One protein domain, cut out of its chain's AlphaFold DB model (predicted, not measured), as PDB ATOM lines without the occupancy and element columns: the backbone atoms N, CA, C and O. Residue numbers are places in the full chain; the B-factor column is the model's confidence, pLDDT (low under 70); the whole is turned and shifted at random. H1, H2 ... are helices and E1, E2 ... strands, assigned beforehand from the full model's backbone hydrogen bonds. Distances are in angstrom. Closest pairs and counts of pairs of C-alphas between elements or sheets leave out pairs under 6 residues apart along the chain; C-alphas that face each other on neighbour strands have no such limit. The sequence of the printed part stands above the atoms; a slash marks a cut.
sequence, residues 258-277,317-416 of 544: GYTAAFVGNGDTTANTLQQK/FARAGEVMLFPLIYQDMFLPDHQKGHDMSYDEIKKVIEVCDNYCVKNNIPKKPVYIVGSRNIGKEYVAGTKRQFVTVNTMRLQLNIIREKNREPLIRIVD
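Overview. This is residues 258 to 277 and 317 to 416 of the 544 residues of an uncharacterized protein of Candidatus Roizmanbacteria bacterium CG_4_10_14_0_8_um_filter_39_9 (UniProt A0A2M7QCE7). A small twisted wall of four parallel strands, E1, E2, E3 and E6, stands between helix H1, which covers part of one side, and the longer H2 on the other; a thin two-stranded hairpin, E4 and E5, reaches far out as an arm and makes much of the length. The printed part has 120 residues, with three named helices and six named strands in the order E1 H1 E2 H2 E3 E4 E5 H3 E6, a mixed class. The sheet order is E1, E2, E3, E6. The whole is only just compact, close to loose, with a radius of gyration of the C-alphas of 16.0 A, and spans 54 by 33 by 21 A.

Arrangement. Begin at the inner strands E2, residues 322 to 326, and E3, residues 370 to 373, which are parallel at 24 degrees; N 325 and O 371 are 2.8 A apart. Beside E2 is edge strand E1, residues 260 to 264, parallel at 18 degrees, with N 263 and O 324 at 2.8 A. Beside E3 is edge strand E6, residues 412 to 415, parallel at 21 degrees, with N 413 and O 370 at 2.8 A. H1, residues 269 to 277, is on the sheet over E1 and E2 at a height of 10.4 A and runs along the strands, at 12 degrees to E1 on the local plane; its closest C-alpha pair to E1 is Val 264 and Ala 271, 7.0 A. H2, residues 346 to 362, only grazes the sheet with residues 349 to 356; the C-alphas of Leu 325 and Ile 349, its closest pair with E2, are 7.4 A apart. E2, H2 and E3 form a strand-helix-strand unit, two parallel neighbour strands with a helix between them in the chain, and its crossover is right-handed. H3, residues 400 to 403, also only grazes the sheet; it is close to H2 but not clearly touching, with the C-alphas of Lys 350 and Ile 403 at 7.1 A. E4, residues 380 to 386, and E5, residues 389 to 396, form an antiparallel hairpin at 154 degrees, with N 389 and O 386 at 3.2 A; E5 is apart from E1, E2, E3 and E6. In H1 and H2 every O i to N i+4 pair is within hydrogen-bond range; H3 is too short for one.

Along the chain. Find C-alpha 260 at (128.411, 51.820, 135.171), where E1 begins its 11.9 A; H1 then spans 12.3 A, E2 13.3 A and E3 9.9 A. From C-alpha 346 at (129.938, 71.422, 127.834) H2 runs 24.3 A. E4 spans 18.7 A, E5 19.4 A and H3 5.7 A; E6 runs 10.0 A to C-alpha 415 at (123.442, 58.588, 122.330).

Size, cuts and confidence. The two C-alphas farthest apart are those of Lys 277 and Arg 388, at 55.2 A. Residues 278 to 316 are not printed, and C-alphas 277 and 317 are 20.9 A apart across this cut. Of the links printed whole, E2 to H2 is long, with 19 residues. Mean pLDDT of the printed part is 76.4; look for values under 70 at residue 267, residues 377 to 407 and residues 409 to 410.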
ATOM      1  N   GLY A 258     132.738  45.807 136.682       92.69
ATOM      2  CA  GLY A 258     132.209  46.220 135.382       92.69
ATOM      3  C   GLY A 258     131.012  47.169 135.464       92.69
ATOM      4  O   GLY A 258     130.457  47.498 134.422       92.69
ATOM      5  N   TYR A 259     130.648  47.642 136.661       94.19
ATOM      6  CA  TYR A 259     129.515  48.549 136.858       94.19
ATOM      7  C   TYR A 259     129.642  49.863 136.061       94.19
ATOM      8  O   TYR A 259     130.740  50.308 135.705       94.19
ATOM      9  N   THR A 260     128.509  50.519 135.833       94.75
ATOM     10  CA  THR A 260     128.411  51.820 135.171       94.75
ATOM     11  C   THR A 260     128.565  52.962 136.173       94.75
ATOM     12  O   THR A 260     127.748  53.115 137.083       94.75
ATOM     13  N   ALA A 261     129.568  53.819 135.983       94.94
ATOM     14  CA  ALA A 261     129.673  55.087 136.705       94.94
ATOM     15  C   ALA A 261     128.842  56.160 135.983       94.94
ATOM     16  O   ALA A 261     129.256  56.690 134.948       94.94
ATOM     17  N   ALA A 262     127.653  56.457 136.502       94.19
ATOM     18  CA  ALA A 262     126.693  57.354 135.873       94.19
ATOM     19  C   ALA A 262     126.737  58.747 136.506       94.19
ATOM     20  O   ALA A 262     126.292  58.936 137.634       94.19
ATOM     21  N   PHE A 263     127.239  59.735 135.776       93.06
ATOM     22  CA  PHE A 263     127.213  61.129 136.191       93.06
ATOM     23  C   PHE A 263     125.890  61.750 135.768       93.06
ATOM     24  O   PHE A 263     125.612  61.881 134.573       93.06
ATOM     25  N   VAL A 264     125.087  62.127 136.757       90.31
ATOM     26  CA  VAL A 264     123.729  62.632 136.572       90.31
ATOM     27  C   VAL A 264     123.629  64.109 136.926       90.31
ATOM     28  O   VAL A 264     124.225  64.580 137.900       90.31
ATOM     29  N   GLY A 265     122.864  64.827 136.102       79.38
ATOM     30  CA  GLY A 265     122.388  66.179 136.367       79.38
ATOM     31  C   GLY A 265     121.407  66.227 137.540       79.38
ATOM     32  O   GLY A 265     121.438  65.354 138.401       79.38
ATOM     33  N   ASN A 266     120.496  67.199 137.575       73.00
ATOM     34  CA  ASN A 266     119.580  67.430 138.696       73.00
ATOM     35  C   ASN A 266     118.376  66.470 138.703       73.00
ATOM     36  O   ASN A 266     117.218  66.885 138.693       73.00
ATOM     37  N   GLY A 267     118.649  65.171 138.787       58.75
ATOM     38  CA  GLY A 267     117.630  64.140 138.966       58.75
ATOM     39  C   GLY A 267     117.194  63.499 137.659       58.75
ATOM     40  O   GLY A 267     116.001  63.261 137.478       58.75
ATOM     41  N   ASP A 268     118.155  63.193 136.781       78.06
ATOM     42  CA  ASP A 268     117.885  62.512 135.515       78.06
ATOM     43  C   ASP A 268     117.102  61.208 135.766       78.06
ATOM     44  O   ASP A 268     117.581  60.242 136.372       78.06
ATOM     45  N   THR A 269     115.836  61.203 135.351       82.44
ATOM     46  CA  THR A 269     114.941  60.057 135.514       82.44
ATOM     47  C   THR A 269     115.346  58.903 134.612       82.44
ATOM     48  O   THR A 269     115.191  57.767 135.036       82.44
ATOM     49  N   THR A 270     115.965  59.169 133.458       87.56
ATOM     50  CA  THR A 270     116.511  58.144 132.556       87.56
ATOM     51  C   THR A 270     117.562  57.317 133.278       87.56
ATOM     52  O   THR A 270     117.537  56.087 133.223       87.56
ATOM     53  N   ALA A 271     118.463  57.978 134.013       89.19
ATOM     54  CA  ALA A 271     119.479  57.297 134.806       89.19
ATOM     55  C   ALA A 271     118.857  56.463 135.938       89.19
ATOM     56  O   ALA A 271     119.291  55.341 136.194       89.19
ATOM     57  N   ASN A 272     117.796  56.972 136.573       88.38
ATOM     58  CA  ASN A 272     117.051  56.230 137.591       88.38
ATOM     59  C   ASN A 272     116.367  54.985 137.013       88.38
ATOM     60  O   ASN A 272     116.477  53.905 137.590       88.38
ATOM     61  N   THR A 273     115.682  55.118 135.880       88.88
ATOM     62  CA  THR A 273     115.010  54.007 135.198       88.88
ATOM     63  C   THR A 273     116.026  52.968 134.727       88.88
ATOM     64  O   THR A 273     115.802  51.768 134.887       88.88
ATOM     65  N   LEU A 274     117.181  53.406 134.216       89.75
ATOM     66  CA  LEU A 274     118.266  52.509 133.829       89.75
ATOM     67  C   LEU A 274     118.834  51.753 135.038       89.75
ATOM     68  O   LEU A 274     118.966  50.534 134.975       89.75
ATOM     69  N   GLN A 275     119.084  52.433 136.163       89.81
ATOM     70  CA  GLN A 275     119.553  51.785 137.393       89.81
ATOM     71  C   GLN A 275     118.525  50.785 137.939       89.81
ATOM     72  O   GLN A 275     118.902  49.729 138.438       89.81
ATOM     73  N   GLN A 276     117.226  51.081 137.836       88.56
ATOM     74  CA  GLN A 276     116.172  50.142 138.229       88.56
ATOM     75  C   GLN A 276     116.164  48.878 137.362       88.56
ATOM     76  O   GLN A 276     115.890  47.798 137.879       88.56
ATOM     77  N   LYS A 277     116.473  49.002 136.066       88.44
ATOM     78  CA  LYS A 277     116.563  47.866 135.137       88.44
ATOM     79  C   LYS A 277     117.844  47.051 135.316       88.44
ATOM     80  O   LYS A 277     117.772  45.828 135.330       88.44
ATOM     81  N   PHE A 317     136.020  53.283 141.583       95.44
ATOM     82  CA  PHE A 317     135.978  53.595 140.145       95.44
ATOM     83  C   PHE A 317     136.905  52.734 139.273       95.44
ATOM     84  O   PHE A 317     136.604  52.461 138.111       95.44
ATOM     85  N   ALA A 318     138.004  52.223 139.830       94.12
ATOM     86  CA  ALA A 318     138.874  51.270 139.144       94.12
ATOM     87  C   ALA A 318     138.125  50.054 138.561       94.12
ATOM     88  O   ALA A 318     138.481  49.563 137.483       94.12
ATOM     89  N   ARG A 319     137.066  49.608 139.250       94.12
ATOM     90  CA  ARG A 319     136.213  48.475 138.874       94.12
ATOM     91  C   ARG A 319     135.112  48.834 137.883       94.12
ATOM     92  O   ARG A 319     134.492  47.908 137.368       94.12
ATOM     93  N   ALA A 320     134.874  50.116 137.608       95.31
ATOM     94  CA  ALA A 320     133.869  50.530 136.638       95.31
ATOM     95  C   ALA A 320     134.213  49.980 135.246       95.31
ATOM     96  O   ALA A 320     135.383  49.971 134.843       95.31
ATOM     97  N   GLY A 321     133.207  49.512 134.514       93.75
ATOM     98  CA  GLY A 321     133.353  49.099 133.118       93.75
ATOM     99  C   GLY A 321     133.320  50.300 132.180       93.75
ATOM    100  O   GLY A 321     134.097  50.370 131.229       93.75
ATOM    101  N   GLU A 322     132.468  51.275 132.493       94.56
ATOM    102  CA  GLU A 322     132.177  52.422 131.640       94.56
ATOM    103  C   GLU A 322     131.695  53.641 132.433       94.56
ATOM    104  O   GLU A 322     131.338  53.553 133.611       94.56
ATOM    105  N   VAL A 323     131.706  54.793 131.764       94.31
ATOM    106  CA  VAL A 323     131.182  56.062 132.269       94.31
ATOM    107  C   VAL A 323     129.970  56.457 131.434       94.31
ATOM    108  O   VAL A 323     130.050  56.473 130.207       94.31
ATOM    109  N   MET A 324     128.866  56.824 132.076       94.06
ATOM    110  CA  MET A 324     127.711  57.425 131.407       94.06
ATOM    111  C   MET A 324     127.507  58.847 131.908       94.06
ATOM    112  O   MET A 324     127.541  59.093 133.107       94.06
ATOM    113  N   LEU A 325     127.296  59.782 130.991       92.25
ATOM    114  CA  LEU A 325     127.001  61.175 131.283       92.25
ATOM    115  C   LEU A 325     125.581  61.474 130.833       92.25
ATOM    116  O   LEU A 325     125.217  61.218 129.683       92.25
ATOM    117  N   PHE A 326     124.829  62.075 131.740       91.62
ATOM    118  CA  PHE A 326     123.432  62.442 131.581       91.62
ATOM    119  C   PHE A 326     123.294  63.973 131.676       91.62
ATOM    120  O   PHE A 326     122.938  64.504 132.729       91.62
ATOM    121  N   PRO A 327     123.688  64.709 130.616       87.88
ATOM    122  CA  PRO A 327     123.749  66.167 130.630       87.88
ATOM    123  C   PRO A 327     122.424  66.871 130.317       87.88
ATOM    124  O   PRO A 327     122.420  68.099 130.300       87.88
ATOM    125  N   LEU A 328     121.344  66.161 129.979       86.12
ATOM    126  CA  LEU A 328     120.073  66.776 129.578       86.12
ATOM    127  C   LEU A 328     119.145  66.978 130.772       86.12
ATOM    128  O   LEU A 328     119.066  66.132 131.655       86.12
ATOM    129  N   ILE A 329     118.371  68.062 130.735       86.12
ATOM    130  CA  ILE A 329     117.190  68.170 131.590       86.12
ATOM    131  C   ILE A 329     116.141  67.206 131.046       86.12
ATOM    132  O   ILE A 329     115.832  67.228 129.856       86.12
ATOM    133  N   TYR A 330     115.542  66.400 131.919       83.94
ATOM    134  CA  TYR A 330     114.583  65.370 131.515       83.94
ATOM    135  C   TYR A 330     113.426  65.893 130.637       83.94
ATOM    136  O   TYR A 330     113.081  65.274 129.633       83.94
ATOM    137  N   GLN A 331     112.861  67.063 130.962       80.56
ATOM    138  CA  GLN A 331     111.775  67.690 130.188       80.56
ATOM    139  C   GLN A 331     112.188  68.093 128.762       80.56
ATOM    140  O   GLN A 331     111.356  68.181 127.863       80.56
ATOM    141  N   ASP A 332     113.480  68.333 128.564       82.44
ATOM    142  CA  ASP A 332     114.088  68.749 127.304       82.44
ATOM    143  C   ASP A 332     114.878  67.595 126.661       82.44
ATOM    144  O   ASP A 332     115.691  67.817 125.770       82.44
ATOM    145  N   MET A 333     114.639  66.345 127.082       85.25
ATOM    146  CA  MET A 333     115.359  65.179 126.562       85.25
ATOM    147  C   MET A 333     115.197  65.018 125.042       85.25
ATOM    148  O   MET A 333     116.126  64.558 124.384       85.25
ATOM    149  N   PHE A 334     114.052  65.423 124.483       85.69
ATOM    150  CA  PHE A 334     113.840  65.571 123.044       85.69
ATOM    151  C   PHE A 334     113.680  67.051 122.687       85.69
ATOM    152  O   PHE A 334     112.914  67.774 123.324       85.69
ATOM    153  N   LEU A 335     114.384  67.492 121.642       85.06
ATOM    154  CA  LEU A 335     114.488  68.889 121.219       85.06
ATOM    155  C   LEU A 335     115.014  69.823 122.327       85.06
ATOM    156  O   LEU A 335     114.373  70.855 122.587       85.06
ATOM    157  N   PRO A 336     116.174  69.523 122.951       83.56
ATOM    158  CA  PRO A 336     116.715  70.357 124.011       83.56
ATOM    159  C   PRO A 336     117.021  71.768 123.530       83.56
ATOM    160  O   PRO A 336     117.520  71.995 122.422       83.56
ATOM    161  N   ASP A 337     116.753  72.740 124.395       80.31
ATOM    162  CA  ASP A 337     117.248  74.091 124.189       80.31
ATOM    163  C   ASP A 337     118.769  74.141 124.361       80.31
ATOM    164  O   ASP A 337     119.299  73.675 125.365       80.31
ATOM    165  N   HIS A 338     119.477  74.749 123.409       73.94
ATOM    166  CA  HIS A 338     120.940  74.806 123.442       73.94
ATOM    167  C   HIS A 338     121.508  75.526 124.675       73.94
ATOM    168  O   HIS A 338     122.666  75.297 125.013       73.94
ATOM    169  N   GLN A 339     120.737  76.418 125.306       71.12
ATOM    170  CA  GLN A 339     121.162  77.174 126.483       71.12
ATOM    171  C   GLN A 339     120.596  76.591 127.778       71.12
ATOM    172  O   GLN A 339     121.285  76.593 128.794       71.12
ATOM    173  N   LYS A 340     119.333  76.149 127.757       79.31
ATOM    174  CA  LYS A 340     118.585  75.790 128.973       79.31
ATOM    175  C   LYS A 340     118.194  74.322 129.078       79.31
ATOM    176  O   LYS A 340     117.772  73.925 130.149       79.31
ATOM    177  N   GLY A 341     118.342  73.523 128.024       77.75
ATOM    178  CA  GLY A 341     117.939  72.112 128.007       77.75
ATOM    179  C   GLY A 341     118.960  71.154 128.620       77.75
ATOM    180  O   GLY A 341     118.854  69.943 128.431       77.75
ATOM    181  N   HIS A 342     119.972  71.678 129.316       83.00
ATOM    182  CA  HIS A 342     121.118  70.919 129.801       83.00
ATOM    183  C   HIS A 342     121.344  71.144 131.302       83.00
ATOM    184  O   HIS A 342     121.450  72.285 131.745       83.00
ATOM    185  N   ASP A 343     121.466  70.053 132.059       84.06
ATOM    186  CA  ASP A 343     121.884  70.056 133.466       84.06
ATOM    187  C   ASP A 343     123.408  70.122 133.623       84.06
ATOM    188  O   ASP A 343     123.903  70.562 134.658       84.06
ATOM    189  N   MET A 344     124.156  69.676 132.608       83.81
ATOM    190  CA  MET A 344     125.611  69.813 132.558       83.81
ATOM    191  C   MET A 344     126.012  70.625 131.338       83.81
ATOM    192  O   MET A 344     125.689  70.287 130.195       83.81
ATOM    193  N   SER A 345     126.781  71.676 131.577       81.19
ATOM    194  CA  SER A 345     127.426  72.442 130.524       81.19
ATOM    195  C   SER A 345     128.486  71.608 129.799       81.19
ATOM    196  O   SER A 345     129.043  70.641 130.321       81.19
ATOM    197  N   TYR A 346     128.842  72.035 128.587       79.69
ATOM    198  CA  TYR A 346     129.938  71.422 127.834       79.69
ATOM    199  C   TYR A 346     131.264  71.384 128.622       79.69
ATOM    200  O   TYR A 346     132.020  70.419 128.514       79.69
ATOM    201  N   ASP A 347     131.557  72.426 129.409       80.25
ATOM    202  CA  ASP A 347     132.782  72.469 130.215       80.25
ATOM    203  C   ASP A 347     132.752  71.461 131.353       80.25
ATOM    204  O   ASP A 347     133.752  70.787 131.580       80.25
ATOM    205  N   GLU A 348     131.614  71.301 132.024       83.50
ATOM    206  CA  GLU A 348     131.450  70.280 133.061       83.50
ATOM    207  C   GLU A 348     131.594  68.874 132.482       83.50
ATOM    208  O   GLU A 348     132.367  68.082 133.016       83.50
ATOM    209  N   ILE A 349     130.953  68.588 131.340       85.38
ATOM    210  CA  ILE A 349     131.111  67.313 130.623       85.38
ATOM    211  C   ILE A 349     132.593  67.035 130.365       85.38
ATOM    212  O   ILE A 349     133.078  65.948 130.674       85.38
ATOM    213  N   LYS A 350     133.329  68.020 129.826       84.56
ATOM    214  CA  LYS A 350     134.763  67.885 129.544       84.56
ATOM    215  C   LYS A 350     135.575  67.655 130.821       84.56
ATOM    216  O   LYS A 350     136.448  66.791 130.817       84.56
ATOM    217  N   LYS A 351     135.288  68.391 131.897       86.62
ATOM    218  CA  LYS A 351     135.982  68.264 133.185       86.62
ATOM    219  C   LYS A 351     135.769  66.893 133.818       86.62
ATOM    220  O   LYS A 351     136.746  66.264 134.203       86.62
ATOM    221  N   VAL A 352     134.536  66.384 133.858       89.56
ATOM    222  CA  VAL A 352     134.226  65.026 134.353       89.56
ATOM    223  C   VAL A 352     135.065  63.985 133.611       89.56
ATOM    224  O   VAL A 352     135.730  63.134 134.204       89.56
ATOM    225  N   ILE A 353     135.062  64.101 132.286       89.88
ATOM    226  CA  ILE A 353     135.818  63.285 131.341       89.88
ATOM    227  C   ILE A 353     137.328  63.373 131.626       89.88
ATOM    228  O   ILE A 353     138.003  62.346 131.689       89.88
ATOM    229  N   GLU A 354     137.882  64.563 131.823       89.50
ATOM    230  CA  GLU A 354     139.296  64.777 132.151       89.50
ATOM    231  C   GLU A 354     139.681  64.188 133.515       89.50
ATOM    232  O   GLU A 354     140.653  63.440 133.601       89.50
ATOM    233  N   VAL A 355     138.881  64.431 134.554       92.12
ATOM    234  CA  VAL A 355     139.091  63.899 135.907       92.12
ATOM    235  C   VAL A 355     139.126  62.370 135.905       92.12
ATOM    236  O   VAL A 355     140.055  61.780 136.459       92.12
ATOM    237  N   CYS A 356     138.169  61.717 135.239       92.88
ATOM    238  CA  CYS A 356     138.132  60.255 135.143       92.88
ATOM    239  C   CYS A 356     139.368  59.694 134.421       92.88
ATOM    240  O   CYS A 356     139.939  58.684 134.840       92.88
ATOM    241  N   ASP A 357     139.803  60.348 133.343       91.75
ATOM    242  CA  ASP A 357     140.991  59.936 132.591       91.75
ATOM    243  C   ASP A 357     142.273  60.126 133.402       91.75
ATOM    244  O   ASP A 357     143.125  59.235 133.418       91.75
ATOM    245  N   ASN A 358     142.407  61.260 134.091       92.75
ATOM    246  CA  ASN A 358     143.550  61.552 134.950       92.75
ATOM    247  C   ASN A 358     143.633  60.545 136.099       92.75
ATOM    248  O   ASN A 358     144.725  60.068 136.413       92.75
ATOM    249  N   TYR A 359     142.489  60.165 136.676       94.75
ATOM    250  CA  TYR A 359     142.412  59.108 137.680       94.75
ATOM    251  C   TYR A 359     142.903  57.770 137.118       94.75
ATOM    252  O   TYR A 359     143.724  57.100 137.750       94.75
ATOM    253  N   CYS A 360     142.465  57.398 135.910       94.00
ATOM    254  CA  CYS A 360     142.912  56.173 135.247       94.00
ATOM    255  C   CYS A 360     144.430  56.180 135.011       94.00
ATOM    256  O   CYS A 360     145.113  55.225 135.375       94.00
ATOM    257  N   VAL A 361     144.978  57.274 134.469       93.44
ATOM    258  CA  VAL A 361     146.420  57.416 134.203       93.44
ATOM    259  C   VAL A 361     147.233  57.316 135.493       93.44
ATOM    260  O   VAL A 361     148.194  56.552 135.549       93.44
ATOM    261  N   LYS A 362     146.840  58.040 136.547       94.69
ATOM    262  CA  LYS A 362     147.571  58.055 137.824       94.69
ATOM    263  C   LYS A 362     147.587  56.702 138.528       94.69
ATOM    264  O   LYS A 362     148.568  56.383 139.193       94.69
ATOM    265  N   ASN A 363     146.542  55.901 138.344       93.50
ATOM    266  CA  ASN A 363     146.424  54.577 138.946       93.50
ATOM    267  C   ASN A 363     146.831  53.427 138.004       93.50
ATOM    268  O   ASN A 363     146.679  52.266 138.370       93.50
ATOM    269  N   ASN A 364     147.371  53.722 136.811       94.69
ATOM    270  CA  ASN A 364     147.715  52.730 135.779       94.69
ATOM    271  C   ASN A 364     146.535  51.826 135.368       94.69
ATOM    272  O   ASN A 364     146.692  50.627 135.143       94.69
ATOM    273  N   ILE A 365     145.343  52.410 135.266       93.50
ATOM    274  CA  ILE A 365     144.110  51.740 134.849       93.50
ATOM    275  C   ILE A 365     143.820  52.130 133.391       93.50
ATOM    276  O   ILE A 365     144.022  53.289 133.014       93.50
ATOM    277  N   PRO A 366     143.322  51.211 132.544       91.44
ATOM    278  CA  PRO A 366     142.844  51.570 131.216       91.44
ATOM    279  C   PRO A 366     141.721  52.608 131.283       91.44
ATOM    280  O   PRO A 366     140.805  52.498 132.104       91.44
ATOM    281  N   LYS A 367     141.767  53.595 130.384       91.50
ATOM    282  CA  LYS A 367     140.686  54.574 130.225       91.50
ATOM    283  C   LYS A 367     139.374  53.857 129.909       91.50
ATOM    284  O   LYS A 367     139.350  52.925 129.106       91.50
ATOM    285  N   LYS A 368     138.290  54.310 130.534       91.25
ATOM    286  CA  LYS A 368     136.961  53.711 130.385       91.25
ATOM    287  C   LYS A 368     136.235  54.308 129.169       91.25
ATOM    288  O   LYS A 368     136.416  55.498 128.895       91.25
ATOM    289  N   PRO A 369     135.426  53.527 128.431       92.00
ATOM    290  CA  PRO A 369     134.515  54.082 127.437       92.00
ATOM    291  C   PRO A 369     133.512  55.032 128.105       92.00
ATOM    292  O   PRO A 369     133.080  54.802 129.235       92.00
ATOM    293  N   VAL A 370     133.160  56.103 127.399       90.94
ATOM    294  CA  VAL A 370     132.265  57.165 127.858       90.94
ATOM    295  C   VAL A 370     131.058  57.239 126.932       90.94
ATOM    296  O   VAL A 370     131.204  57.409 125.721       90.94
ATOM    297  N   TYR A 371     129.864  57.179 127.503       90.94
ATOM    298  CA  TYR A 371     128.607  57.411 126.805       90.94
ATOM    299  C   TYR A 371     128.021  58.743 127.232       90.94
ATOM    300  O   TYR A 371     127.925  59.021 128.419       90.94
ATOM    301  N   ILE A 372     127.615  59.562 126.272       89.94
ATOM    302  CA  ILE A 372     126.971  60.848 126.537       89.94
ATOM    303  C   ILE A 372     125.545  60.762 126.008       89.94
ATOM    304  O   ILE A 372     125.350  60.633 124.799       89.94
ATOM    305  N   VAL A 373     124.567  60.808 126.908       89.94
ATOM    306  CA  VAL A 373     123.137  60.781 126.581       89.94
ATOM    307  C   VAL A 373     122.669  62.215 126.380       89.94
ATOM    308  O   VAL A 373     122.245  62.892 127.309       89.94
ATOM    309  N   GLY A 374     122.843  62.732 125.168       85.38
ATOM    310  CA  GLY A 374     122.683  64.155 124.914       85.38
ATOM    311  C   GLY A 374     122.667  64.510 123.439       85.38
ATOM    312  O   GLY A 374     123.182  63.765 122.604       85.38
ATOM    313  N   SER A 375     122.118  65.686 123.130       78.50
ATOM    314  CA  SER A 375     122.172  66.229 121.773       78.50
ATOM    315  C   SER A 375     123.623  66.377 121.317       78.50
ATOM    316  O   SER A 375     124.475  66.882 122.049       78.50
ATOM    317  N   ARG A 376     123.920  66.011 120.067       75.12
ATOM    318  CA  ARG A 376     125.240  66.258 119.458       75.12
ATOM    319  C   ARG A 376     125.567  67.744 119.327       75.12
ATOM    320  O   ARG A 376     126.736  68.093 119.143       75.12
ATOM    321  N   ASN A 377     124.553  68.604 119.415       68.94
ATOM    322  CA  ASN A 377     124.633  70.041 119.192       68.94
ATOM    323  C   ASN A 377     124.549  70.838 120.506       68.94
ATOM    324  O   ASN A 377     123.741  71.760 120.617       68.94
ATOM    325  N   ILE A 378     125.389  70.515 121.492       64.75
ATOM    326  CA  ILE A 378     125.522  71.342 122.702       64.75
ATOM    327  C   ILE A 378     126.243  72.642 122.319       64.75
ATOM    328  O   ILE A 378     127.383  72.630 121.861       64.75
ATOM    329  N   GLY A 379     125.558  73.778 122.429       52.72
ATOM    330  CA  GLY A 379     126.126  75.079 122.079       52.72
ATOM    331  C   GLY A 379     126.894  75.705 123.242       52.72
ATOM    332  O   GLY A 379     126.556  75.499 124.404       52.72
ATOM    333  N   LYS A 380     127.888  76.540 122.929       50.38
ATOM    334  CA  LYS A 380     128.288  77.637 123.816       50.38
ATOM    335  C   LYS A 380     128.033  78.957 123.115       50.38
ATOM    336  O   LYS A 380     128.396  79.124 121.950       50.38
ATOM    337  N   GLU A 381     127.471  79.908 123.843       48.78
ATOM    338  CA  GLU A 381     127.471  81.304 123.426       48.78
ATOM    339  C   GLU A 381     128.628  82.026 124.105       48.78
ATOM    340  O   GLU A 381     128.688  82.135 125.328       48.78
ATOM    341  N   TYR A 382     129.572  82.511 123.300       45.66
ATOM    342  CA  TYR A 382     130.625  83.394 123.776       45.66
ATOM    343  C   TYR A 382     130.159  84.838 123.595       45.66
ATOM    344  O   TYR A 382     130.071  85.352 122.481       45.66
ATOM    345  N   VAL A 383     129.877  85.522 124.702       44.97
ATOM    346  CA  VAL A 383     129.650  86.970 124.678       44.97
ATOM    347  C   VAL A 383     131.005  87.652 124.849       44.97
ATOM    348  O   VAL A 383     131.504  87.797 125.963       44.97
ATOM    349  N   ALA A 384     131.634  88.058 123.745       37.75
ATOM    350  CA  ALA A 384     132.831  88.888 123.815       37.75
ATOM    351  C   ALA A 384     132.408  90.358 123.948       37.75
ATOM    352  O   ALA A 384     131.947  90.989 122.995       37.75
ATOM    353  N   GLY A 385     132.545  90.912 125.150       34.53
ATOM    354  CA  GLY A 385     132.306  92.330 125.395       34.53
ATOM    355  C   GLY A 385     133.535  93.172 125.053       34.53
ATOM    356  O   GLY A 385     134.599  92.987 125.638       34.53
ATOM    357  N   THR A 386     133.383  94.162 124.173       43.28
ATOM    358  CA  THR A 386     134.253  95.352 124.180       43.28
ATOM    359  C   THR A 386     133.454  96.543 124.711       43.28
ATOM    360  O   THR A 386     132.231  96.564 124.596       43.28
ATOM    361  N   LYS A 387     134.136  97.530 125.321       46.41
ATOM    362  CA  LYS A 387     133.590  98.619 126.174       46.41
ATOM    363  C   LYS A 387     132.388  99.430 125.635       46.41
ATOM    364  O   LYS A 387     131.917 100.307 126.352       46.41
ATOM    365  N   ARG A 388     131.905  99.213 124.406       44.69
ATOM    366  CA  ARG A 388     130.772  99.959 123.828       44.69
ATOM    367  C   ARG A 388     129.702  99.131 123.113       44.69
ATOM    368  O   ARG A 388     128.654  99.700 122.847       44.69
ATOM    369  N   GLN A 389     129.894  97.838 122.852       41.44
ATOM    370  CA  GLN A 389     128.874  96.980 122.234       41.44
ATOM    371  C   GLN A 389     129.074  95.528 122.684       41.44
ATOM    372  O   GLN A 389     130.177  94.985 122.593       41.44
ATOM    373  N   PHE A 390     127.998  94.897 123.159       41.22
ATOM    374  CA  PHE A 390     127.931  93.444 123.264       41.22
ATOM    375  C   PHE A 390     127.743  92.908 121.849       41.22
ATOM    376  O   PHE A 390     126.672  93.056 121.265       41.22
ATOM    377  N   VAL A 391     128.796  92.341 121.272       39.78
ATOM    378  CA  VAL A 391     128.667  91.562 120.046       39.78
ATOM    379  C   VAL A 391     128.527  90.116 120.494       39.78
ATOM    380  O   VAL A 391     129.446  89.566 121.102       39.78
ATOM    381  N   THR A 392     127.371  89.504 120.234       38.78
ATOM    382  CA  THR A 392     127.212  88.052 120.348       38.78
ATOM    383  C   THR A 392     128.134  87.438 119.305       38.78
ATOM    384  O   THR A 392     127.819  87.406 118.113       38.78
ATOM    385  N   VAL A 393     129.339  87.051 119.721       39.44
ATOM    386  CA  VAL A 393     130.303  86.438 118.819       39.44
ATOM    387  C   VAL A 393     129.824  85.020 118.604       39.44
ATOM    388  O   VAL A 393     129.899  84.199 119.508       39.44
ATOM    389  N   ASN A 394     129.283  84.813 117.403       40.16
ATOM    390  CA  ASN A 394     129.095  83.554 116.698       40.16
ATOM    391  C   ASN A 394     128.891  82.349 117.624       40.16
ATOM    392  O   ASN A 394     129.857  81.833 118.187       40.16
ATOM    393  N   THR A 395     127.644  81.884 117.730       38.81
ATOM    394  CA  THR A 395     127.266  80.607 118.342       38.81
ATOM    395  C   THR A 395     128.116  79.515 117.706       38.81
ATOM    396  O   THR A 395     127.787  78.957 116.657       38.81
ATOM    397  N   MET A 396     129.278  79.243 118.290       36.38
ATOM    398  CA  MET A 396     130.110  78.155 117.842       36.38
ATOM    399  C   MET A 396     129.328  76.937 118.313       36.38
ATOM    400  O   MET A 396     129.275  76.643 119.507       36.38
ATOM    401  N   ARG A 397     128.610  76.295 117.380       43.66
ATOM    402  CA  ARG A 397     128.062  74.953 117.570       43.66
ATOM    403  C   ARG A 397     129.274  74.062 117.810       43.66
ATOM    404  O   ARG A 397     129.829  73.492 116.871       43.66
ATOM    405  N   LEU A 398     129.751  74.034 119.053       43.00
ATOM    406  CA  LEU A 398     130.765  73.114 119.524       43.00
ATOM    407  C   LEU A 398     130.069  71.763 119.521       43.00
ATOM    408  O   LEU A 398     129.545  71.300 120.524       43.00
ATOM    409  N   GLN A 399     130.017  71.140 118.347       51.47
ATOM    410  CA  GLN A 399     129.687  69.734 118.276       51.47
ATOM    411  C   GLN A 399     130.583  69.047 119.309       51.47
ATOM    412  O   GLN A 399     131.782  69.342 119.376       51.47
ATOM    413  N   LEU A 400     130.031  68.107 120.077       53.69
ATOM    414  CA  LEU A 400     130.808  67.240 120.978       53.69
ATOM    415  C   LEU A 400     132.014  66.573 120.270       53.69
ATOM    416  O   LEU A 400     132.904  66.021 120.908       53.69
ATOM    417  N   ASN A 401     132.097  66.705 118.943       47.84
ATOM    418  CA  ASN A 401     133.281  66.564 118.109       47.84
ATOM    419  C   ASN A 401     134.573  67.213 118.642       47.84
ATOM    420  O   ASN A 401     135.635  66.773 118.226       47.84
ATOM    421  N   ILE A 402     134.549  68.197 119.546       46.84
ATOM    422  CA  ILE A 402     135.791  68.756 120.127       46.84
ATOM    423  C   ILE A 402     136.328  67.923 121.304       46.84
ATOM    424  O   ILE A 402     137.513  68.006 121.610       46.84
ATOM    425  N   ILE A 403     135.533  67.013 121.883       53.38
ATOM    426  CA  ILE A 403     136.055  65.981 122.802       53.38
ATOM    427  C   ILE A 403     136.830  64.888 122.022       53.38
ATOM    428  O   ILE A 403     137.477  64.018 122.603       53.38
ATOM    429  N   ARG A 404     136.847  64.956 120.681       51.50
ATOM    430  CA  ARG A 404     137.677  64.117 119.804       51.50
ATOM    431  C   ARG A 404     139.125  64.608 119.782       51.50
ATOM    432  O   ARG A 404     139.674  64.971 118.742       51.50
ATOM    433  N   GLU A 405     139.792  64.578 120.927       56.50
ATOM    434  CA  GLU A 405     141.237  64.383 120.885       56.50
ATOM    435  C   GLU A 405     141.473  63.033 120.191       56.50
ATOM    436  O   GLU A 405     140.841  62.042 120.558       56.50
ATOM    437  N   LYS A 406     142.328  62.984 119.158       52.06
ATOM    438  CA  LYS A 406     142.509  61.814 118.262       52.06
ATOM    439  C   LYS A 406     142.659  60.459 118.973       52.06
ATOM    440  O   LYS A 406     142.374  59.427 118.378       52.06
ATOM    441  N   ASN A 407     143.095  60.459 120.232       58.03
ATOM    442  CA  ASN A 407     143.331  59.258 121.032       58.03
ATOM    443  C   ASN A 407     142.139  58.844 121.920       58.03
ATOM    444  O   ASN A 407     142.173  57.762 122.498       58.03
ATOM    445  N   ARG A 408     141.103  59.684 122.056       70.50
ATOM    446  CA  ARG A 408     139.926  59.440 122.911       70.50
ATOM    447  C   ARG A 408     138.629  59.235 122.127       70.50
ATOM    448  O   ARG A 408     137.710  58.600 122.631       70.50
ATOM    449  N   GLU A 409     138.585  59.694 120.877       64.75
ATOM    450  CA  GLU A 409     137.451  59.511 119.960       64.75
ATOM    451  C   GLU A 409     136.868  58.080 119.911       64.75
ATOM    452  O   GLU A 409     135.646  57.971 119.985       64.75
ATOM    453  N   PRO A 410     137.648  56.976 119.860       62.47
ATOM    454  CA  PRO A 410     137.051  55.636 119.806       62.47
ATOM    455  C   PRO A 410     136.339  55.220 121.103       62.47
ATOM    456  O   PRO A 410     135.533  54.290 121.085       62.47
ATOM    457  N   LEU A 411     136.633  55.890 122.221       80.38
ATOM    458  CA  LEU A 411     136.070  55.583 123.532       80.38
ATOM    459  C   LEU A 411     134.841  56.431 123.864       80.38
ATOM    460  O   LEU A 411     134.139  56.081 124.804       80.38
ATOM    461  N   ILE A 412     134.552  57.507 123.122       84.69
ATOM    462  CA  ILE A 412     133.398  58.377 123.391       84.69
ATOM    463  C   ILE A 412     132.277  58.090 122.395       84.69
ATOM    464  O   ILE A 412     132.441  58.235 121.184       84.69
ATOM    465  N   ARG A 413     131.101  57.729 122.908       87.00
ATOM    466  CA  ARG A 413     129.893  57.462 122.122       87.00
ATOM    467  C   ARG A 413     128.776  58.400 122.562       87.00
ATOM    468  O   ARG A 413     128.497  58.532 123.745       87.00
ATOM    469  N   ILE A 414     128.116  59.043 121.604       86.88
ATOM    470  CA  ILE A 414     126.983  59.935 121.883       86.88
ATOM    471  C   ILE A 414     125.697  59.205 121.518       86.88
ATOM    472  O   ILE A 414     125.524  58.789 120.367       86.88
ATOM    473  N   VAL A 415     124.812  59.062 122.499       89.88
ATOM    474  CA  VAL A 415     123.442  58.588 122.330       89.88
ATOM    475  C   VAL A 415     122.562  59.826 122.273       89.88
ATOM    476  O   VAL A 415     122.267  60.426 123.298       89.88
ATOM    477  N   ASP A 416     122.219  60.237 121.056       89.31
ATOM    478  CA  ASP A 416     121.444  61.450 120.805       89.31
ATOM    479  C   ASP A 416     119.945  61.106 120.745       89.31
ATOM    480  O   ASP A 416     119.533  60.418 119.798       89.31
TER     481      ASP A 416